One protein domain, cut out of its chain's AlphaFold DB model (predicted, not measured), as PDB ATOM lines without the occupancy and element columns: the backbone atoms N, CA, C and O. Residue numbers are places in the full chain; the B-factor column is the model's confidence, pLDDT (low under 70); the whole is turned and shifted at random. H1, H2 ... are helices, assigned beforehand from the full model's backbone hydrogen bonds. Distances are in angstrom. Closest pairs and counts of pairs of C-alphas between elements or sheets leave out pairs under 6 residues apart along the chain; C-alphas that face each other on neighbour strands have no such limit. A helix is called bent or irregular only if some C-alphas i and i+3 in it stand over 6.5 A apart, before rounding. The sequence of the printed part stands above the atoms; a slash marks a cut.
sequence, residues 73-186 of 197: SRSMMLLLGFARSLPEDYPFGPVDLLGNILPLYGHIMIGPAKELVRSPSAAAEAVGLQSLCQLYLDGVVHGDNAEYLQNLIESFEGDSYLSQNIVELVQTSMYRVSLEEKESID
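What this domain is: This is residues 73 to 186 of the 197 residues of an uncharacterized protein of Leptospiraceae bacterium (UniProt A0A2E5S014). A bent helix, H2, folds back on itself, and its arms H2a and H2b form an up-and-down bundle with H1 and H3, each running against the one before. H4 and the first part of H5 cover the side of H3 away from H1, and residues 175 to 186 stick out as an arm. The printed part has 114 residues with five named helices, H1 to H5, and no named strand: all helix. It is compact, with a radius of gyration of the C-alphas of 14.3 A and spans of 51 by 31 by 20 A.

How they stand to each other: H2, residues 92 to 117, was assigned as one helix by its hydrogen bonds but is bent: C-alphas 104 and 107 are 9.1 A apart. Its arms H2a, residues 92 to 104, and H2b, residues 107 to 117, run opposite ways at a shallow tilt of 31 degrees; H2b is irregular, C-alphas 108 and 111 being 6.8 A apart. The hub H3, residues 122 to 137, touches H2a, closest at the C-alphas of Gly 99 and Val 127, 4.5 A. H2b and H3 form a hairpin, closest at the C-alphas of Val 117 and Glu 125, 4.1 A. H5, residues 164 to 183, touches H3 with residues 166 to 173 alone, closest at the C-alphas of Val 170 and Cys 133, 6.2 A. H4, residues 144 to 154, and H5 only just touch, with 3 pairs of C-alphas within 8 A, the closest those of Ile 153 and Val 167, 6.3 A. H1, residues 73 to 84, and H2a form a hairpin, in which H2a touches H1 with residues 98 to 102 alone, closest at the C-alphas of Leu 98 and Ala 83, 7.2 A. Every O i to N i+4 pair is within hydrogen-bond range in H1, H3, H4 and H5, but 7 of 9 in H2a and 5 of 7 in H2b.

Where its parts are: H1 begins at C-alpha 73 (-8.102, -13.881, 7.315). H2a is 19.6 A long, H3 22.4 A and H5 28.7 A, ending at C-alpha 183 (23.223, -14.305, -20.429).

The domain as a whole: The two C-alphas farthest apart, those of Pro 87 and Asp 186, are 51.9 A apart. The printed part has no cut and no long link. Residues 184 to 186 have pLDDT under 70.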
ATOM      1  N   SER A  73      -7.368 -14.789   8.206       94.94
ATOM      2  CA  SER A  73      -8.102 -13.881   7.315       94.94
ATOM      3  C   SER A  73      -8.713 -12.689   8.056       94.94
ATOM      4  O   SER A  73      -8.767 -11.593   7.506       94.94
ATOM      5  N   ARG A  74      -9.134 -12.865   9.315       95.88
ATOM      6  CA  ARG A  74      -9.712 -11.789  10.127       95.88
ATOM      7  C   ARG A  74      -8.669 -10.728  10.477       95.88
ATOM      8  O   ARG A  74      -8.949  -9.544  10.312       95.88
ATOM      9  N   SER A  75      -7.469 -11.128  10.899       97.62
ATOM     10  CA  SER A  75      -6.383 -10.183  11.186       97.62
ATOM     11  C   SER A  75      -5.891  -9.466   9.930       97.62
ATOM     12  O   SER A  75      -5.607  -8.271   9.980       97.62
ATOM     13  N   MET A  76      -5.855 -10.166   8.793       97.62
ATOM     14  CA  MET A  76      -5.538  -9.568   7.495       97.62
ATOM     15  C   MET A  76      -6.561  -8.494   7.121       97.62
ATOM     16  O   MET A  76      -6.190  -7.357   6.848       97.62
ATOM     17  N   MET A  77      -7.853  -8.836   7.162       97.38
ATOM     18  CA  MET A  77      -8.936  -7.907   6.833       97.38
ATOM     19  C   MET A  77      -8.967  -6.699   7.769       97.38
ATOM     20  O   MET A  77      -9.269  -5.596   7.320       97.38
ATOM     21  N   LEU A  78      -8.620  -6.885   9.044       97.88
ATOM     22  CA  LEU A  78      -8.512  -5.794  10.005       97.88
ATOM     23  C   LEU A  78      -7.409  -4.796   9.621       97.88
ATOM     24  O   LEU A  78      -7.680  -3.601   9.524       97.88
ATOM     25  N   LEU A  79      -6.185  -5.276   9.377       98.44
ATOM     26  CA  LEU A  79      -5.053  -4.410   9.018       98.44
ATOM     27  C   LEU A  79      -5.230  -3.774   7.636       98.44
ATOM     28  O   LEU A  79      -4.934  -2.597   7.457       98.44
ATOM     29  N   LEU A  80      -5.774  -4.517   6.672       98.00
ATOM     30  CA  LEU A  80      -6.101  -3.983   5.353       98.00
ATOM     31  C   LEU A  80      -7.197  -2.914   5.431       98.00
ATOM     32  O   LEU A  80      -7.098  -1.872   4.787       98.00
ATOM     33  N   GLY A  81      -8.240  -3.148   6.232       97.81
ATOM     34  CA  GLY A  81      -9.289  -2.162   6.484       97.81
ATOM     35  C   GLY A  81      -8.737  -0.891   7.129       97.81
ATOM     36  O   GLY A  81      -9.144   0.206   6.755       97.81
ATOM     37  N   PHE A  82      -7.771  -1.034   8.039       98.00
ATOM     38  CA  PHE A  82      -7.048   0.093   8.617       98.00
ATOM     39  C   PHE A  82      -6.269   0.872   7.548       98.00
ATOM     40  O   PHE A  82      -6.491   2.073   7.406       98.00
ATOM     41  N   ALA A  83      -5.441   0.191   6.747       98.12
ATOM     42  CA  ALA A  83      -4.642   0.798   5.678       98.12
ATOM     43  C   ALA A  83      -5.499   1.552   4.644       98.12
ATOM     44  O   ALA A  83      -5.164   2.660   4.238       98.12
ATOM     45  N   ARG A  84      -6.657   0.998   4.266       97.44
ATOM     46  CA  ARG A  84      -7.610   1.659   3.356       97.44
ATOM     47  C   ARG A  84      -8.249   2.917   3.944       97.44
ATOM     48  O   ARG A  84      -8.748   3.746   3.195       97.44
ATOM     49  N   SER A  85      -8.292   3.030   5.270       95.75
ATOM     50  CA  SER A  85      -8.929   4.148   5.974       95.75
ATOM     51  C   SER A  85      -7.976   5.293   6.320       95.75
ATOM     52  O   SER A  85      -8.411   6.254   6.950       95.75
ATOM     53  N   LEU A  86      -6.696   5.191   5.943       95.44
ATOM     54  CA  LEU A  86      -5.700   6.199   6.289       95.44
ATOM     55  C   LEU A  86      -6.003   7.545   5.608       95.44
ATOM     56  O   LEU A  86      -6.205   7.566   4.388       95.44
ATOM     57  N   PRO A  87      -6.006   8.666   6.353       93.25
ATOM     58  CA  PRO A  87      -6.068   9.996   5.757       93.25
ATOM     59  C   PRO A  87      -4.792  10.291   4.955       93.25
ATOM     60  O   PRO A  87      -3.776   9.618   5.107       93.25
ATOM     61  N   GLU A  88      -4.852  11.293   4.081       91.75
ATOM     62  CA  GLU A  88      -3.754  11.638   3.168       91.75
ATOM     63  C   GLU A  88      -2.468  12.059   3.902       91.75
ATOM     64  O   GLU A  88      -1.370  11.717   3.466       91.75
ATOM     65  N   ASP A  89      -2.608  12.738   5.044       90.06
ATOM     66  CA  ASP A  89      -1.543  13.309   5.879       90.06
ATOM     67  C   ASP A  89      -1.124  12.405   7.052       90.06
ATOM     68  O   ASP A  89      -0.590  12.870   8.065       90.06
ATOM     69  N   TYR A  90      -1.382  11.102   6.941       96.31
ATOM     70  CA  TYR A  90      -1.083  10.163   8.012       96.31
ATOM     71  C   TYR A  90       0.431  10.077   8.304       96.31
ATOM     72  O   TYR A  90       1.245  10.222   7.394       96.31
ATOM     73  N   PRO A  91       0.870   9.838   9.554       96.25
ATOM     74  CA  PRO A  91       2.294   9.885   9.874       96.25
ATOM     75  C   PRO A  91       3.110   8.810   9.138       96.25
ATOM     76  O   PRO A  91       2.669   7.675   8.979       96.25
ATOM     77  N   PHE A  92       4.352   9.142   8.768       96.12
ATOM     78  CA  PHE A  92       5.262   8.233   8.056       96.12
ATOM     79  C   PHE A  92       5.475   6.887   8.770       96.12
ATOM     80  O   PHE A  92       5.340   5.837   8.153       96.12
ATOM     81  N   GLY A  93       5.771   6.908  10.074       95.25
ATOM     82  CA  GLY A  93       6.104   5.703  10.844       95.25
ATOM     83  C   GLY A  93       5.083   4.558  10.728       95.25
ATOM     84  O   GLY A  93       5.480   3.438  10.418       95.25
ATOM     85  N   PRO A  94       3.776   4.782  10.961       96.44
ATOM     86  CA  PRO A  94       2.774   3.736  10.781       96.44
ATOM     87  C   PRO A  94       2.506   3.344   9.321       96.44
ATOM     88  O   PRO A  94       2.112   2.202   9.089       96.44
ATOM     89  N   VAL A  95       2.721   4.239   8.349       98.12
ATOM     90  CA  VAL A  95       2.651   3.892   6.916       98.12
ATOM     91  C   VAL A  95       3.755   2.899   6.562       98.12
ATOM     92  O   VAL A  95       3.453   1.807   6.087       98.12
ATOM     93  N   ASP A  96       5.003   3.223   6.906       97.44
ATOM     94  CA  ASP A  96       6.159   2.343   6.705       97.44
ATOM     95  C   ASP A  96       5.978   1.000   7.437       97.44
ATOM     96  O   ASP A  96       6.167  -0.077   6.870       97.44
ATOM     97  N   LEU A  97       5.491   1.034   8.682       97.69
ATOM     98  CA  LEU A  97       5.175  -0.176   9.442       97.69
ATOM     99  C   LEU A  97       4.169  -1.079   8.710       97.69
ATOM    100  O   LEU A  97       4.359  -2.293   8.650       97.69
ATOM    101  N   LEU A  98       3.090  -0.507   8.171       98.25
ATOM    102  CA  LEU A  98       2.078  -1.247   7.419       98.25
ATOM    103  C   LEU A  98       2.636  -1.824   6.119       98.25
ATOM    104  O   LEU A  98       2.359  -2.992   5.832       98.25
ATOM    105  N   GLY A  99       3.435  -1.045   5.385       97.56
ATOM    106  CA  GLY A  99       4.127  -1.486   4.173       97.56
ATOM    107  C   GLY A  99       5.026  -2.702   4.410       97.56
ATOM    108  O   GLY A  99       5.106  -3.574   3.552       97.56
ATOM    109  N   ASN A 100       5.613  -2.823   5.605       96.75
ATOM    110  CA  ASN A 100       6.427  -3.974   6.013       96.75
ATOM    111  C   ASN A 100       5.610  -5.146   6.596       96.75
ATOM    112  O   ASN A 100       6.000  -6.308   6.486       96.75
ATOM    113  N   ILE A 101       4.480  -4.868   7.253       97.31
ATOM    114  CA  ILE A 101       3.675  -5.886   7.945       97.31
ATOM    115  C   ILE A 101       2.708  -6.609   7.009       97.31
ATOM    116  O   ILE A 101       2.529  -7.821   7.127       97.31
ATOM    117  N   LEU A 102       2.042  -5.886   6.110       97.94
ATOM    118  CA  LEU A 102       1.039  -6.471   5.223       97.94
ATOM    119  C   LEU A 102       1.605  -7.576   4.306       97.94
ATOM    120  O   LEU A 102       0.952  -8.616   4.203       97.94
ATOM    121  N   PRO A 103       2.812  -7.452   3.720       97.81
ATOM    122  CA  PRO A 103       3.443  -8.513   2.926       97.81
ATOM    123  C   PRO A 103       3.573  -9.865   3.631       97.81
ATOM    124  O   PRO A 103       3.600 -10.894   2.961       97.81
ATOM    125  N   LEU A 104       3.569  -9.903   4.969       97.19
ATOM    126  CA  LEU A 104       3.679 -11.146   5.744       97.19
ATOM    127  C   LEU A 104       2.514 -12.124   5.515       97.19
ATOM    128  O   LEU A 104       2.631 -13.304   5.845       97.19
ATOM    129  N   TYR A 105       1.395 -11.667   4.945       97.38
ATOM    130  CA  TYR A 105       0.300 -12.544   4.516       97.38
ATOM    131  C   TYR A 105       0.561 -13.220   3.152       97.38
ATOM    132  O   TYR A 105      -0.188 -14.111   2.753       97.38
ATOM    133  N   GLY A 106       1.630 -12.846   2.444       96.25
ATOM    134  CA  GLY A 106       2.091 -13.485   1.213       96.25
ATOM    135  C   GLY A 106       1.193 -13.217   0.005       96.25
ATOM    136  O   GLY A 106       0.637 -12.133  -0.161       96.25
ATOM    137  N   HIS A 107       1.035 -14.224  -0.858       96.69
ATOM    138  CA  HIS A 107       0.416 -14.082  -2.184       96.69
ATOM    139  C   HIS A 107      -1.012 -13.504  -2.163       96.69
ATOM    140  O   HIS A 107      -1.426 -12.825  -3.104       96.69
ATOM    141  N   ILE A 108      -1.777 -13.726  -1.086       96.75
ATOM    142  CA  ILE A 108      -3.133 -13.169  -0.941       96.75
ATOM    143  C   ILE A 108      -3.144 -11.630  -0.918       96.75
ATOM    144  O   ILE A 108      -4.169 -11.028  -1.228       96.75
ATOM    145  N   MET A 109      -2.014 -10.991  -0.602       97.62
ATOM    146  CA  MET A 109      -1.905  -9.536  -0.506       97.62
ATOM    147  C   MET A 109      -1.614  -8.825  -1.818       97.62
ATOM    148  O   MET A 109      -1.784  -7.611  -1.863       97.62
ATOM    149  N   ILE A 110      -1.263  -9.534  -2.896       98.12
ATOM    150  CA  ILE A 110      -0.971  -8.894  -4.189       98.12
ATOM    151  C   ILE A 110      -2.179  -8.076  -4.672       98.12
ATOM    152  O   ILE A 110      -2.044  -6.895  -4.975       98.12
ATOM    153  N   GLY A 111      -3.370  -8.681  -4.710       98.06
ATOM    154  CA  GLY A 111      -4.600  -8.001  -5.138       98.06
ATOM    155  C   GLY A 111      -4.931  -6.774  -4.276       98.06
ATOM    156  O   GLY A 111      -4.999  -5.668  -4.809       98.06
ATOM    157  N   PRO A 112      -5.070  -6.931  -2.947       98.19
ATOM    158  CA  PRO A 112      -5.292  -5.811  -2.038       98.19
ATOM    159  C   PRO A 112      -4.231  -4.704  -2.103       98.19
ATOM    160  O   PRO A 112      -4.579  -3.532  -2.000       98.19
ATOM    161  N   ALA A 113      -2.954  -5.040  -2.298       98.50
ATOM    162  CA  ALA A 113      -1.896  -4.044  -2.431       98.50
ATOM    163  C   ALA A 113      -2.031  -3.239  -3.736       98.50
ATOM    164  O   ALA A 113      -1.910  -2.018  -3.711       98.50
ATOM    165  N   LYS A 114      -2.410  -3.883  -4.852       98.38
ATOM    166  CA  LYS A 114      -2.763  -3.179  -6.102       98.38
ATOM    167  C   LYS A 114      -3.959  -2.239  -5.936       98.38
ATOM    168  O   LYS A 114      -4.018  -1.202  -6.586       98.38
ATOM    169  N   GLU A 115      -4.930  -2.598  -5.099       98.12
ATOM    170  CA  GLU A 115      -6.056  -1.711  -4.783       98.12
ATOM    171  C   GLU A 115      -5.616  -0.510  -3.943       98.12
ATOM    172  O   GLU A 115      -6.064   0.601  -4.206       98.12
ATOM    173  N   LEU A 116      -4.723  -0.721  -2.970       98.38
ATOM    174  CA  LEU A 116      -4.163   0.349  -2.141       98.38
ATOM    175  C   LEU A 116      -3.379   1.370  -2.973       98.38
ATOM    176  O   LEU A 116      -3.595   2.561  -2.790       98.38
ATOM    177  N   VAL A 117      -2.574   0.925  -3.945       97.50
ATOM    178  CA  VAL A 117      -1.863   1.809  -4.896       97.50
ATOM    179  C   VAL A 117      -2.814   2.732  -5.670       97.50
ATOM    180  O   VAL A 117      -2.440   3.821  -6.076       97.50
ATOM    181  N   ARG A 118      -4.065   2.318  -5.889       96.31
ATOM    182  CA  ARG A 118      -5.070   3.121  -6.608       96.31
ATOM    183  C   ARG A 118      -5.885   4.020  -5.677       96.31
ATOM    184  O   ARG A 118      -6.885   4.597  -6.107       96.31
ATOM    185  N   SER A 119      -5.529   4.069  -4.397       96.12
ATOM    186  CA  SER A 119      -6.214   4.889  -3.409       96.12
ATOM    187  C   SER A 119      -5.965   6.374  -3.683       96.12
ATOM    188  O   SER A 119      -4.854   6.743  -4.037       96.12
ATOM    189  N   PRO A 120      -6.956   7.256  -3.463       94.56
ATOM    190  CA  PRO A 120      -6.722   8.700  -3.485       94.56
ATOM    191  C   PRO A 120      -5.919   9.196  -2.269       94.56
ATOM    192  O   PRO A 120      -5.513  10.351  -2.241       94.56
ATOM    193  N   SER A 121      -5.744   8.365  -1.236       96.56
ATOM    194  CA  SER A 121      -4.930   8.698  -0.067       96.56
ATOM    195  C   SER A 121      -3.476   8.327  -0.325       96.56
ATOM    196  O   SER A 121      -3.169   7.139  -0.442       96.56
ATOM    197  N   ALA A 122      -2.590   9.326  -0.321       96.56
ATOM    198  CA  ALA A 122      -1.150   9.132  -0.484       96.56
ATOM    199  C   ALA A 122      -0.565   8.147   0.549       96.56
ATOM    200  O   ALA A 122       0.310   7.351   0.225       96.56
ATOM    201  N   ALA A 123      -1.085   8.145   1.784       97.56
ATOM    202  CA  ALA A 123      -0.687   7.188   2.815       97.56
ATOM    203  C   ALA A 123      -1.023   5.745   2.414       97.56
ATOM    204  O   ALA A 123      -0.187   4.848   2.508       97.56
ATOM    205  N   ALA A 124      -2.257   5.512   1.965       98.06
ATOM    206  CA  ALA A 124      -2.709   4.190   1.544       98.06
ATOM    207  C   ALA A 124      -1.996   3.726   0.264       98.06
ATOM    208  O   ALA A 124      -1.620   2.557   0.171       98.06
ATOM    209  N   GLU A 125      -1.775   4.637  -0.685       97.94
ATOM    210  CA  GLU A 125      -0.997   4.393  -1.899       97.94
ATOM    211  C   GLU A 125       0.426   3.932  -1.565       97.94
ATOM    212  O   GLU A 125       0.840   2.869  -2.031       97.94
ATOM    213  N   ALA A 126       1.123   4.655  -0.681       98.38
ATOM    214  CA  ALA A 126       2.463   4.296  -0.225       98.38
ATOM    215  C   ALA A 126       2.496   2.909   0.435       98.38
ATOM    216  O   ALA A 126       3.346   2.090   0.085       98.38
ATOM    217  N   VAL A 127       1.531   2.585   1.311       98.62
ATOM    218  CA  VAL A 127       1.414   1.228   1.885       98.62
ATOM    219  C   VAL A 127       1.296   0.174   0.780       98.62
ATOM    220  O   VAL A 127       1.943  -0.873   0.853       98.62
ATOM    221  N   GLY A 128       0.467   0.425  -0.237       98.44
ATOM    222  CA  GLY A 128       0.271  -0.484  -1.366       98.44
ATOM    223  C   GLY A 128       1.547  -0.697  -2.180       98.44
ATOM    224  O   GLY A 128       1.920  -1.843  -2.438       98.44
ATOM    225  N   LEU A 129       2.231   0.393  -2.534       98.62
ATOM    226  CA  LEU A 129       3.479   0.371  -3.295       98.62
ATOM    227  C   LEU A 129       4.573  -0.382  -2.531       98.62
ATOM    228  O   LEU A 129       5.136  -1.345  -3.052       98.62
ATOM    229  N   GLN A 130       4.815  -0.004  -1.274       98.56
ATOM    230  CA  GLN A 130       5.796  -0.656  -0.405       98.56
ATOM    231  C   GLN A 130       5.488  -2.147  -0.240       98.56
ATOM    232  O   GLN A 130       6.390  -2.979  -0.340       98.56
ATOM    233  N   SER A 131       4.207  -2.503  -0.083       98.62
ATOM    234  CA  SER A 131       3.798  -3.903   0.045       98.62
ATOM    235  C   SER A 131       4.101  -4.716  -1.216       98.62
ATOM    236  O   SER A 131       4.595  -5.838  -1.116       98.62
ATOM    237  N   LEU A 132       3.814  -4.181  -2.409       98.62
ATOM    238  CA  LEU A 132       4.121  -4.865  -3.670       98.62
ATOM    239  C   LEU A 132       5.627  -5.019  -3.877       98.62
ATOM    240  O   LEU A 132       6.072  -6.094  -4.280       98.62
ATOM    241  N   CYS A 133       6.398  -3.976  -3.568       98.56
ATOM    242  CA  CYS A 133       7.850  -4.015  -3.642       98.56
ATOM    243  C   CYS A 133       8.432  -5.092  -2.717       98.56
ATOM    244  O   CYS A 133       9.237  -5.908  -3.159       98.56
ATOM    245  N   GLN A 134       7.977  -5.157  -1.464       98.38
ATOM    246  CA  GLN A 134       8.432  -6.180  -0.523       98.38
ATOM    247  C   GLN A 134       8.047  -7.593  -0.985       98.38
ATOM    248  O   GLN A 134       8.891  -8.483  -0.997       98.38
ATOM    249  N   LEU A 135       6.809  -7.795  -1.451       98.50
ATOM    250  CA  LEU A 135       6.371  -9.086  -1.993       98.50
ATOM    251  C   LEU A 135       7.184  -9.515  -3.227       98.50
ATOM    252  O   LEU A 135       7.366 -10.712  -3.450       98.50
ATOM    253  N   TYR A 136       7.665  -8.574  -4.040       98.44
ATOM    254  CA  TYR A 136       8.582  -8.875  -5.141       98.44
ATOM    255  C   TYR A 136       9.955  -9.315  -4.637       98.44
ATOM    256  O   TYR A 136      10.449 -10.353  -5.070       98.44
ATOM    257  N   LEU A 137      10.541  -8.584  -3.686       97.50
ATOM    258  CA  LEU A 137      11.834  -8.943  -3.091       97.50
ATOM    259  C   LEU A 137      11.788 -10.298  -2.364       97.50
ATOM    260  O   LEU A 137      12.777 -11.028  -2.365       97.50
ATOM    261  N   ASP A 138      10.629 -10.667  -1.819       96.50
ATOM    262  CA  ASP A 138      10.384 -11.974  -1.199       96.50
ATOM    263  C   ASP A 138      10.121 -13.101  -2.226       96.50
ATOM    264  O   ASP A 138       9.876 -14.247  -1.845       96.50
ATOM    265  N   GLY A 139      10.140 -12.803  -3.532       96.00
ATOM    266  CA  GLY A 139       9.913 -13.772  -4.611       96.00
ATOM    267  C   GLY A 139       8.450 -14.198  -4.792       96.00
ATOM    268  O   GLY A 139       8.174 -15.223  -5.410       96.00
ATOM    269  N   VAL A 140       7.496 -13.438  -4.245       97.12
ATOM    270  CA  VAL A 140       6.055 -13.741  -4.312       97.12
ATOM    271  C   VAL A 140       5.402 -13.116  -5.552       97.12
ATOM    272  O   VAL A 140       4.506 -13.712  -6.154       97.12
ATOM    273  N   VAL A 141       5.833 -11.920  -5.964       94.56
ATOM    274  CA  VAL A 141       5.341 -11.229  -7.173       94.56
ATOM    275  C   VAL A 141       6.153 -11.659  -8.400       94.56
ATOM    276  O   VAL A 141       7.364 -11.488  -8.437       94.56
ATOM    277  N   HIS A 142       5.473 -12.199  -9.414       93.88
ATOM    278  CA  HIS A 142       6.051 -12.774 -10.636       93.88
ATOM    279  C   HIS A 142       5.051 -12.665 -11.810       93.88
ATOM    280  O   HIS A 142       3.874 -12.353 -11.586       93.88
ATOM    281  N   GLY A 143       5.516 -12.889 -13.047       93.38
ATOM    282  CA  GLY A 143       4.704 -12.794 -14.274       93.38
ATOM    283  C   GLY A 143       4.024 -11.428 -14.433       93.38
ATOM    284  O   GLY A 143       4.612 -10.403 -14.094       93.38
ATOM    285  N   ASP A 144       2.747 -11.418 -14.825       96.19
ATOM    286  CA  ASP A 144       1.919 -10.209 -14.988       96.19
ATOM    287  C   ASP A 144       1.928  -9.277 -13.759       96.19
ATOM    288  O   ASP A 144       1.717  -8.065 -13.856       96.19
ATOM    289  N   ASN A 145       2.134  -9.821 -12.552       97.19
ATOM    290  CA  ASN A 145       2.214  -9.002 -11.343       97.19
ATOM    291  C   ASN A 145       3.551  -8.258 -11.234       97.19
ATOM    292  O   ASN A 145       3.556  -7.139 -10.722       97.19
ATOM    293  N   ALA A 146       4.645  -8.860 -11.705       96.75
ATOM    294  CA  ALA A 146       5.949  -8.208 -11.772       96.75
ATOM    295  C   ALA A 146       5.964  -7.137 -12.867       96.75
ATOM    296  O   ALA A 146       6.417  -6.032 -12.597       96.75
ATOM    297  N   GLU A 147       5.368  -7.403 -14.032       96.38
ATOM    298  CA  GLU A 147       5.192  -6.390 -15.085       96.38
ATOM    299  C   GLU A 147       4.344  -5.208 -14.601       96.38
ATOM    300  O   GLU A 147       4.673  -4.046 -14.838       96.38
ATOM    301  N   TYR A 148       3.258  -5.476 -13.869       97.25
ATOM    302  CA  TYR A 148       2.470  -4.414 -13.242       97.25
ATOM    303  C   TYR A 148       3.317  -3.556 -12.293       97.25
ATOM    304  O   TYR A 148       3.222  -2.331 -12.330       97.25
ATOM    305  N   LEU A 149       4.126  -4.194 -11.440       98.06
ATOM    306  CA  LEU A 149       4.994  -3.484 -10.506       98.06
ATOM    307  C   LEU A 149       6.076  -2.686 -11.243       98.06
ATOM    308  O   LEU A 149       6.309  -1.539 -10.887       98.06
ATOM    309  N   GLN A 150       6.686  -3.252 -12.284       97.44
ATOM    310  CA  GLN A 150       7.678  -2.567 -13.108       97.44
ATOM    311  C   GLN A 150       7.101  -1.279 -13.711       97.44
ATOM    312  O   GLN A 150       7.664  -0.205 -13.520       97.44
ATOM    313  N   ASN A 151       5.930  -1.367 -14.347       96.19
ATOM    314  CA  ASN A 151       5.250  -0.197 -14.910       96.19
ATOM    315  C   ASN A 151       4.945   0.869 -13.846       96.19
ATOM    316  O   ASN A 151       5.003   2.061 -14.128       96.19
ATOM    317  N   LEU A 152       4.608   0.444 -12.625       95.94
ATOM    318  CA  LEU A 152       4.325   1.352 -11.517       95.94
ATOM    319  C   LEU A 152       5.581   2.109 -11.060       95.94
ATOM    320  O   LEU A 152       5.513   3.307 -10.799       95.94
ATOM    321  N   ILE A 153       6.718   1.417 -10.955       96.81
ATOM    322  CA  ILE A 153       7.948   1.990 -10.397       96.81
ATOM    323  C   ILE A 153       8.815   2.722 -11.425       96.81
ATOM    324  O   ILE A 153       9.642   3.538 -11.034       96.81
ATOM    325  N   GLU A 154       8.654   2.464 -12.724       94.06
ATOM    326  CA  GLU A 154       9.378   3.186 -13.784       94.06
ATOM    327  C   GLU A 154       9.029   4.680 -13.826       94.06
ATOM    328  O   GLU A 154       9.891   5.506 -14.115       94.06
ATOM    329  N   SER A 155       7.783   5.033 -13.503       88.75
ATOM    330  CA  SER A 155       7.311   6.422 -13.448       88.75
ATOM    331  C   SER A 155       7.321   7.023 -12.039       88.75
ATOM    332  O   SER A 155       6.747   8.090 -11.835       88.75
ATOM    333  N   PHE A 156       7.886   6.334 -11.045       95.12
ATOM    334  CA  PHE A 156       7.843   6.792  -9.661       95.12
ATOM    335  C   PHE A 156       8.909   7.867  -9.399       95.12
ATOM    336  O   PHE A 156      10.104   7.613  -9.524       95.12
ATOM    337  N   GLU A 157       8.468   9.070  -9.021       90.88
ATOM    338  CA  GLU A 157       9.336  10.239  -8.777       90.88
ATOM    339  C   GLU A 157       9.621  10.492  -7.282       90.88
ATOM    340  O   GLU A 157      10.282  11.470  -6.926       90.88
ATOM    341  N   GLY A 158       9.127   9.621  -6.399       93.00
ATOM    342  CA  GLY A 158       9.189   9.789  -4.949       93.00
ATOM    343  C   GLY A 158       7.848  10.180  -4.322       93.00
ATOM    344  O   GLY A 158       6.942  10.685  -4.980       93.00
ATOM    345  N   ASP A 159       7.732   9.957  -3.013       94.44
ATOM    346  CA  ASP A 159       6.581  10.345  -2.196       94.44
ATOM    347  C   ASP A 159       7.032  10.923  -0.839       94.44
ATOM    348  O   ASP A 159       8.212  10.896  -0.474       94.44
ATOM    349  N   SER A 160       6.086  11.443  -0.052       93.75
ATOM    350  CA  SER A 160       6.343  11.904   1.323       93.75
ATOM    351  C   SER A 160       6.648  10.768   2.306       93.75
ATOM    352  O   SER A 160       6.982  11.031   3.462       93.75
ATOM    353  N   TYR A 161       6.520   9.517   1.861       96.56
ATOM    354  CA  TYR A 161       6.655   8.310   2.665       96.56
ATOM    355  C   TYR A 161       7.964   7.564   2.406       96.56
ATOM    356  O   TYR A 161       8.129   6.442   2.875       96.56
ATOM    357  N   LEU A 162       8.913   8.194   1.705       94.69
ATOM    358  CA  LEU A 162      10.250   7.666   1.430       94.69
ATOM    359  C   LEU A 162      10.241   6.294   0.732       94.69
ATOM    360  O   LEU A 162      11.216   5.541   0.834       94.69
ATOM    361  N   SER A 163       9.187   5.988  -0.032       97.25
ATOM    362  CA  SER A 163       9.064   4.723  -0.773       97.25
ATOM    363  C   SER A 163      10.130   4.576  -1.867       97.25
ATOM    364  O   SER A 163      10.380   3.472  -2.344       97.25
ATOM    365  N   GLN A 164      10.824   5.664  -2.214       96.62
ATOM    366  CA  GLN A 164      11.925   5.671  -3.177       96.62
ATOM    367  C   GLN A 164      12.994   4.616  -2.862       96.62
ATOM    368  O   GLN A 164      13.461   3.930  -3.766       96.62
ATOM    369  N   ASN A 165      13.329   4.413  -1.583       94.38
ATOM    370  CA  ASN A 165      14.370   3.458  -1.198       94.38
ATOM    371  C   ASN A 165      14.015   2.018  -1.600       94.38
ATOM    372  O   ASN A 165      14.854   1.294  -2.132       94.38
ATOM    373  N   ILE A 166      12.775   1.586  -1.347       97.38
ATOM    374  CA  ILE A 166      12.353   0.221  -1.686       97.38
ATOM    375  C   ILE A 166      12.117   0.073  -3.195       97.38
ATOM    376  O   ILE A 166      12.408  -0.980  -3.760       97.38
ATOM    377  N   VAL A 167      11.674   1.142  -3.860       98.06
ATOM    378  CA  VAL A 167      11.559   1.207  -5.323       98.06
ATOM    379  C   VAL A 167      12.915   0.986  -6.000       98.06
ATOM    380  O   VAL A 167      13.024   0.119  -6.865       98.06
ATOM    381  N   GLU A 168      13.966   1.686  -5.571       96.94
ATOM    382  CA  GLU A 168      15.318   1.546  -6.135       96.94
ATOM    383  C   GLU A 168      15.896   0.137  -5.941       96.94
ATOM    384  O   GLU A 168      16.563  -0.407  -6.831       96.94
ATOM    385  N   LEU A 169      15.614  -0.492  -4.795       97.06
ATOM    386  CA  LEU A 169      15.999  -1.882  -4.536       97.06
ATOM    387  C   LEU A 169      15.318  -2.846  -5.512       97.06
ATOM    388  O   LEU A 169      15.985  -3.714  -6.081       97.06
ATOM    389  N   VAL A 170      14.013  -2.677  -5.742       97.81
ATOM    390  CA  VAL A 170      13.257  -3.499  -6.697       97.81
ATOM    391  C   VAL A 170      13.749  -3.279  -8.123       97.81
ATOM    392  O   VAL A 170      14.018  -4.259  -8.812       97.81
ATOM    393  N   GLN A 171      13.945  -2.029  -8.552       96.25
ATOM    394  CA  GLN A 171      14.486  -1.712  -9.879       96.25
ATOM    395  C   GLN A 171      15.853  -2.377 -10.097       96.25
ATOM    396  O   GLN A 171      16.090  -3.001 -11.133       96.25
ATOM    397  N   THR A 172      16.734  -2.315  -9.095       95.69
ATOM    398  CA  THR A 172      18.046  -2.980  -9.139       95.69
ATOM    399  C   THR A 172      17.906  -4.497  -9.255       95.69
ATOM    400  O   THR A 172      18.640  -5.130 -10.015       95.69
ATOM    401  N   SER A 173      16.975  -5.091  -8.506       95.75
ATOM    402  CA  SER A 173      16.708  -6.531  -8.541       95.75
ATOM    403  C   SER A 173      16.161  -6.973  -9.903       95.75
ATOM    404  O   SER A 173      16.697  -7.908 -10.492       95.75
ATOM    405  N   MET A 174      15.161  -6.270 -10.442       95.50
ATOM    406  CA  MET A 174      14.587  -6.536 -11.768       95.50
ATOM    407  C   MET A 174      15.642  -6.423 -12.870       95.50
ATOM    408  O   MET A 174      15.733  -7.291 -13.739       95.50
ATOM    409  N   TYR A 175      16.492  -5.394 -12.806       92.69
ATOM    410  CA  TYR A 175      17.582  -5.222 -13.759       92.69
ATOM    411  C   TYR A 175      18.552  -6.410 -13.743       92.69
ATOM    412  O   TYR A 175      18.917  -6.908 -14.807       92.69
ATOM    413  N   ARG A 176      18.930  -6.911 -12.557       89.75
ATOM    414  CA  ARG A 176      19.808  -8.087 -12.429       89.75
ATOM    415  C   ARG A 176      19.190  -9.341 -13.036       89.75
ATOM    416  O   ARG A 176      19.857  -9.991 -13.832       89.75
ATOM    417  N   VAL A 177      17.922  -9.623 -12.732       87.81
ATOM    418  CA  VAL A 177      17.199 -10.764 -13.318       87.81
ATOM    419  C   VAL A 177      17.193 -10.669 -14.847       87.81
ATOM    420  O   VAL A 177      17.522 -11.636 -15.524       87.81
ATOM    421  N   SER A 178      16.949  -9.476 -15.405       86.44
ATOM    422  CA  SER A 178      16.955  -9.281 -16.862       86.44
ATOM    423  C   SER A 178      18.324  -9.513 -17.524       86.44
ATOM    424  O   SER A 178      18.388  -9.836 -18.711       86.44
ATOM    425  N   LEU A 179      19.429  -9.313 -16.794       84.94
ATOM    426  CA  LEU A 179      20.776  -9.606 -17.291       84.94
ATOM    427  C   LEU A 179      21.057 -11.107 -17.256       84.94
ATOM    428  O   LEU A 179      21.572 -11.638 -18.234       84.94
ATOM    429  N   GLU A 180      20.675 -11.782 -16.172       82.50
ATOM    430  CA  GLU A 180      20.812 -13.236 -16.033       82.50
ATOM    431  C   GLU A 180      20.014 -13.974 -17.116       82.50
ATOM    432  O   GLU A 180      20.534 -14.891 -17.746       82.50
ATOM    433  N   GLU A 181      18.794 -13.520 -17.416       81.06
ATOM    434  CA  GLU A 181      17.982 -14.065 -18.510       81.06
ATOM    435  C   GLU A 181      18.661 -13.881 -19.877       81.06
ATOM    436  O   GLU A 181      18.702 -14.820 -20.671       81.06
ATOM    437  N   LYS A 182      19.269 -12.715 -20.140       72.94
ATOM    438  CA  LYS A 182      20.001 -12.439 -21.392       72.94
ATOM    439  C   LYS A 182      21.285 -13.254 -21.534       72.94
ATOM    440  O   LYS A 182      21.616 -13.658 -22.644       72.94
ATOM    441  N   GLU A 183      22.011 -13.476 -20.442       71.00
ATOM    442  CA  GLU A 183      23.223 -14.305 -20.429       71.00
ATOM    443  C   GLU A 183      22.904 -15.809 -20.488       71.00
ATOM    444  O   GLU A 183      23.754 -16.595 -20.901       71.00
ATOM    445  N   SER A 184      21.681 -16.209 -20.119       59.66
ATOM    446  CA  SER A 184      21.195 -17.593 -20.193       59.66
ATOM    447  C   SER A 184      20.670 -18.024 -21.570       59.66
ATOM    448  O   SER A 184      20.323 -19.193 -21.737       59.66
ATOM    449  N   ILE A 185      20.627 -17.115 -22.553       56.84
ATOM    450  CA  ILE A 185      20.304 -17.453 -23.946       56.84
ATOM    451  C   ILE A 185      21.447 -18.312 -24.498       56.84
ATOM    452  O   ILE A 185      22.578 -17.839 -24.637       56.84
ATOM    453  N   ASP A 186      21.155 -19.579 -24.795       56.31
ATOM    454  CA  ASP A 186      22.113 -20.509 -25.389       56.31
ATOM    455  C   ASP A 186      22.563 -19.959 -26.758       56.31
ATOM    456  O   ASP A 186      21.708 -19.616 -27.584       56.31
TER     457      ASP A 186